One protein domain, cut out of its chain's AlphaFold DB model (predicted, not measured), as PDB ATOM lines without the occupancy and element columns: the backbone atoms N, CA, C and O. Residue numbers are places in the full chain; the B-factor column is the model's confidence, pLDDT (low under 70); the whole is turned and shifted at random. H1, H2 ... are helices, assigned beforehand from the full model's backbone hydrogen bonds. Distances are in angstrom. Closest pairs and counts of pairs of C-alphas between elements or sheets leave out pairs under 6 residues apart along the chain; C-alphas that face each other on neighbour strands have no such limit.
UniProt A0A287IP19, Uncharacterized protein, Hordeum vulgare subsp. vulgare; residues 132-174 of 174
ATOM      1  N   THR A 132     267.334 295.519 251.439       82.25
ATOM      2  CA  THR A 132     266.837 294.138 251.339       82.25
ATOM      3  C   THR A 132     266.004 293.903 250.079       82.25
ATOM      4  O   THR A 132     266.242 292.926 249.368       82.25
ATOM      5  N   TRP A 133     265.085 294.814 249.737       80.94
ATOM      6  CA  TRP A 133     264.289 294.720 248.508       80.94
ATOM      7  C   TRP A 133     265.180 294.757 247.261       80.94
ATOM      8  O   TRP A 133     265.077 293.882 246.404       80.94
ATOM      9  N   ARG A 134     266.131 295.699 247.186       81.81
ATOM     10  CA  ARG A 134     267.074 295.787 246.053       81.81
ATOM     11  C   ARG A 134     267.926 294.521 245.909       81.81
ATOM     12  O   ARG A 134     268.161 294.071 244.786       81.81
ATOM     13  N   LEU A 135     268.349 293.908 247.019       86.00
ATOM     14  CA  LEU A 135     269.063 292.626 247.009       86.00
ATOM     15  C   LEU A 135     268.185 291.467 246.512       86.00
ATOM     16  O   LEU A 135     268.660 290.663 245.706       86.00
ATOM     17  N   LEU A 136     266.921 291.391 246.940       85.62
ATOM     18  CA  LEU A 136     265.961 290.390 246.455       85.62
ATOM     19  C   LEU A 136     265.737 290.527 244.946       85.62
ATOM     20  O   LEU A 136     265.923 289.552 244.220       85.62
ATOM     21  N   VAL A 137     265.453 291.736 244.457       84.56
ATOM     22  CA  VAL A 137     265.293 292.013 243.020       84.56
ATOM     23  C   VAL A 137     266.550 291.609 242.244       84.56
ATOM     24  O   VAL A 137     266.452 290.916 241.236       84.56
ATOM     25  N   LYS A 138     267.752 291.928 242.747       86.06
ATOM     26  CA  LYS A 138     269.019 291.527 242.109       86.06
ATOM     27  C   LYS A 138     269.198 290.003 242.046       86.06
ATOM     28  O   LYS A 138     269.694 289.500 241.037       86.06
ATOM     29  N   LYS A 139     268.790 289.259 243.084       89.12
ATOM     30  CA  LYS A 139     268.789 287.781 243.083       89.12
ATOM     31  C   LYS A 139     267.777 287.223 242.076       89.12
ATOM     32  O   LYS A 139     268.155 286.391 241.255       89.12
ATOM     33  N   VAL A 140     266.536 287.716 242.088       88.00
ATOM     34  CA  VAL A 140     265.460 287.272 241.182       88.00
ATOM     35  C   VAL A 140     265.811 287.558 239.720       88.00
ATOM     36  O   VAL A 140     265.647 286.679 238.879       88.00
ATOM     37  N   THR A 141     266.372 288.728 239.403       85.69
ATOM     38  CA  THR A 141     266.808 289.064 238.037       85.69
ATOM     39  C   THR A 141     267.926 288.141 237.547       85.69
ATOM     40  O   THR A 141     267.864 287.668 236.413       85.69
ATOM     41  N   ARG A 142     268.915 287.813 238.396       85.12
ATOM     42  CA  ARG A 142     269.958 286.824 238.057       85.12
ATOM     43  C   ARG A 142     269.361 285.437 237.820       85.12
ATOM     44  O   ARG A 142     269.652 284.830 236.796       85.12
ATOM     45  N   ALA A 143     268.499 284.961 238.722       87.12
ATOM     46  CA  ALA A 143     267.836 283.665 238.583       87.12
ATOM     47  C   ALA A 143     266.990 283.595 237.300       87.12
ATOM     48  O   ALA A 143     267.085 282.624 236.555       87.12
ATOM     49  N   LYS A 144     266.245 284.662 236.980       85.06
ATOM     50  CA  LYS A 144     265.472 284.779 235.738       85.06
ATOM     51  C   LYS A 144     266.364 284.750 234.497       85.06
ATOM     52  O   LYS A 144     266.001 284.097 233.522       85.06
ATOM     53  N   ALA A 145     267.514 285.425 234.520       84.88
ATOM     54  CA  ALA A 145     268.471 285.388 233.417       84.88
ATOM     55  C   ALA A 145     269.046 283.976 233.220       84.88
ATOM     56  O   ALA A 145     269.035 283.482 232.097       84.88
ATOM     57  N   MET A 146     269.462 283.300 234.298       83.94
ATOM     58  CA  MET A 146     269.970 281.921 234.236       83.94
ATOM     59  C   MET A 146     268.901 280.936 233.749       83.94
ATOM     60  O   MET A 146     269.164 280.160 232.839       83.94
ATOM     61  N   SER A 147     267.669 281.027 234.260       83.44
ATOM     62  CA  SER A 147     266.524 280.249 233.762       83.44
ATOM     63  C   SER A 147     266.270 280.506 232.269       83.44
ATOM     64  O   SER A 147     266.122 279.556 231.515       83.44
ATOM     65  N   SER A 148     266.343 281.757 231.803       80.12
ATOM     66  CA  SER A 148     266.164 282.109 230.378       80.12
ATOM     67  C   SER A 148     267.344 281.697 229.473       80.12
ATOM     68  O   SER A 148     267.256 281.799 228.244       80.12
ATOM     69  N   LEU A 149     268.474 281.290 230.059       76.88
ATOM     70  CA  LEU A 149     269.592 280.657 229.357       76.88
ATOM     71  C   LEU A 149     269.472 279.129 229.391       76.88
ATOM     72  O   LEU A 149     269.753 278.504 228.381       76.88
ATOM     73  N   ALA A 150     268.985 278.541 230.487       76.31
ATOM     74  CA  ALA A 150     268.712 277.105 230.590       76.31
ATOM     75  C   ALA A 150     267.527 276.654 229.708       76.31
ATOM     76  O   ALA A 150     267.578 275.587 229.106       76.31
ATOM     77  N   GLU A 151     266.489 277.491 229.578       71.06
ATOM     78  CA  GLU A 151     265.343 277.268 228.677       71.06
ATOM     79  C   GLU A 151     265.780 277.198 227.205       71.06
ATOM     80  O   GLU A 151     265.214 276.468 226.390       71.06
ATOM     81  N   ARG A 152     266.856 277.919 226.860       67.81
ATOM     82  CA  ARG A 152     267.576 277.692 225.612       67.81
ATOM     83  C   ARG A 152     268.348 276.384 225.742       67.81
ATOM     84  O   ARG A 152     269.524 276.385 226.094       67.81
ATOM     85  N   LYS A 153     267.684 275.281 225.373       61.59
ATOM     86  CA  LYS A 153     268.276 273.955 225.125       61.59
ATOM     87  C   LYS A 153     269.267 273.975 223.949       61.59
ATOM     88  O   LYS A 153     269.129 273.225 222.986       61.59
ATOM     89  N   VAL A 154     270.307 274.798 224.045       65.00
ATOM     90  CA  VAL A 154     271.552 274.622 223.301       65.00
ATOM     91  C   VAL A 154     272.295 273.491 224.002       65.00
ATOM     92  O   VAL A 154     273.240 273.711 224.754       65.00
ATOM     93  N   VAL A 155     271.808 272.263 223.807       68.69
ATOM     94  CA  VAL A 155     272.607 271.074 224.104       68.69
ATOM     95  C   VAL A 155     273.802 271.154 223.155       68.69
ATOM     96  O   VAL A 155     273.579 271.165 221.942       68.69
ATOM     97  N   PRO A 156     275.051 271.269 223.646       76.19
ATOM     98  CA  PRO A 156     276.208 271.316 222.762       76.19
ATOM     99  C   PRO A 156     276.197 270.071 221.873       76.19
ATOM    100  O   PRO A 156     275.915 268.984 222.377       76.19
ATOM    101  N   ALA A 157     276.486 270.207 220.574       75.88
ATOM    102  CA  ALA A 157     276.332 269.107 219.610       75.88
ATOM    103  C   ALA A 157     277.020 267.810 220.085       75.88
ATOM    104  O   ALA A 157     276.407 266.747 220.085       75.88
ATOM    105  N   VAL A 158     278.222 267.934 220.661       76.62
ATOM    106  CA  VAL A 158     278.986 266.843 221.291       76.62
ATOM    107  C   VAL A 158     278.233 266.090 222.406       76.62
ATOM    108  O   VAL A 158     278.394 264.876 222.554       76.62
ATOM    109  N   VAL A 159     277.383 266.770 223.183       83.56
ATOM    110  CA  VAL A 159     276.544 266.159 224.230       83.56
ATOM    111  C   VAL A 159     275.357 265.432 223.598       83.56
ATOM    112  O   VAL A 159     275.068 264.302 223.988       83.56
ATOM    113  N   ALA A 160     274.714 266.026 222.587       83.88
ATOM    114  CA  ALA A 160     273.615 265.392 221.855       83.88
ATOM    115  C   ALA A 160     274.080 264.121 221.114       83.88
ATOM    116  O   ALA A 160     273.461 263.065 221.244       83.88
ATOM    117  N   GLU A 161     275.216 264.188 220.417       82.94
ATOM    118  CA  GLU A 161     275.857 263.049 219.750       82.94
ATOM    119  C   GLU A 161     276.274 261.956 220.737       82.94
ATOM    120  O   GLU A 161     276.106 260.766 220.472       82.94
ATOM    121  N   SER A 162     276.809 262.332 221.901       87.56
ATOM    122  CA  SER A 162     277.203 261.359 222.924       87.56
ATOM    123  C   SER A 162     275.992 260.675 223.562       87.56
ATOM    124  O   SER A 162     276.024 259.461 223.762       87.56
ATOM    125  N   TRP A 163     274.891 261.403 223.777       86.56
ATOM    126  CA  TRP A 163     273.627 260.826 224.243       86.56
ATOM    127  C   TRP A 163     272.990 259.906 223.187       86.56
ATOM    128  O   TRP A 163     272.550 258.801 223.505       86.56
ATOM    129  N   ALA A 164     273.044 260.287 221.905       88.50
ATOM    130  CA  ALA A 164     272.600 259.443 220.795       88.50
ATOM    131  C   ALA A 164     273.436 258.152 220.664       88.50
ATOM    132  O   ALA A 164     272.876 257.073 220.452       88.50
ATOM    133  N   ARG A 165     274.765 258.230 220.842       85.56
ATOM    134  CA  ARG A 165     275.652 257.051 220.880       85.56
ATOM    135  C   ARG A 165     275.351 256.141 222.072       85.56
ATOM    136  O   ARG A 165     275.348 254.923 221.896       85.56
ATOM    137  N   TYR A 166     275.079 256.705 223.251       84.19
ATOM    138  CA  TYR A 166     274.694 255.938 224.439       84.19
ATOM    139  C   TYR A 166     273.378 255.183 224.213       84.19
ATOM    140  O   TYR A 166     273.354 253.958 224.328       84.19
ATOM    141  N   ASN A 167     272.321 255.873 223.775       87.31
ATOM    142  CA  ASN A 167     271.020 255.245 223.523       87.31
ATOM    143  C   ASN A 167     271.090 254.165 222.435       87.31
ATOM    144  O   ASN A 167     270.478 253.111 222.591       87.31
ATOM    145  N   ARG A 168     271.877 254.368 221.366       81.50
ATOM    146  CA  ARG A 168     272.065 253.351 220.315       81.50
ATOM    147  C   ARG A 168     272.775 252.090 220.833       81.50
ATOM    148  O   ARG A 168     272.501 251.005 220.334       81.50
ATOM    149  N   ARG A 169     273.668 252.214 221.823       79.94
ATOM    150  CA  ARG A 169     274.303 251.063 222.493       79.94
ATOM    151  C   ARG A 169     273.338 250.378 223.460       79.94
ATOM    152  O   ARG A 169     273.203 249.165 223.397       79.94
ATOM    153  N   ALA A 170     272.621 251.145 224.281       78.44
ATOM    154  CA  ALA A 170     271.626 250.615 225.216       78.44
ATOM    155  C   ALA A 170     270.483 249.865 224.502       78.44
ATOM    156  O   ALA A 170     270.041 248.824 224.975       78.44
ATOM    157  N   ALA A 171     270.053 250.345 223.330       75.81
ATOM    158  CA  ALA A 171     269.054 249.680 222.492       75.81
ATOM    159  C   ALA A 171     269.566 248.414 221.775       75.81
ATOM    160  O   ALA A 171     268.758 247.692 221.212       75.81
ATOM    161  N   LYS A 172     270.884 248.158 221.768       71.56
ATOM    162  CA  LYS A 172     271.506 246.954 221.183       71.56
ATOM    163  C   LYS A 172     271.928 245.919 222.244       71.56
ATOM    164  O   LYS A 172     272.515 244.898 221.908       71.56
ATOM    165  N   LEU A 173     271.677 246.225 223.517       65.38
ATOM    166  CA  LEU A 173     271.874 245.358 224.687       65.38
ATOM    167  C   LEU A 173     270.521 244.926 225.295       65.38
ATOM    168  O   LEU A 173     270.455 244.522 226.454       65.38
ATOM    169  N   ARG A 174     269.451 245.079 224.512       53.44
ATOM    170  CA  ARG A 174     268.076 244.643 224.747       53.44
ATOM    171  C   ARG A 174     267.656 243.771 223.572       53.44
ATOM    172  O   ARG A 174     266.822 242.883 223.821       53.44
TER     173      ARG A 174
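What this domain is: This is residues 132 to 174 of the 174 residues of an uncharacterized protein of Hordeum vulgare subsp. vulgare (UniProt A0A287IP19). Two helices follow one another end to end in a long, bowed rod, joined by a short stretch with no named element, and neither folds back on the other. The longer helix, H1, makes one half, and H2 with a short tail makes the other. The printed part has 43 residues, with two named helices, H1 then H2, and no named strand; the class is all helix. The whole is extended, with a radius of gyration of the C-alphas of 18.4 A and spans of 56 by 19 by 10 A.

How they stand to each other: H1, residues 132 to 150, is apart from H2, residues 157 to 170: no C-alpha of the one is within 8 A of the other. A short link of 6 residues joins them. In H1 and H2 every O i to N i+4 pair is within hydrogen-bond range.

Where its parts are: H1 is 26.9 A long and begins at C-alpha 132 (266.837, 294.138, 251.339). H2 is 19.9 A long and ends at C-alpha 170 (271.626, 250.615, 225.216).

The domain as a whole: The C-alphas of Thr 132 and Arg 174, the two farthest apart, are 56.2 A apart. Residues 132 to 174 stand free. The printed part has no cut, and pLDDT is under 70 at residues 152 to 155 and 173 to 174.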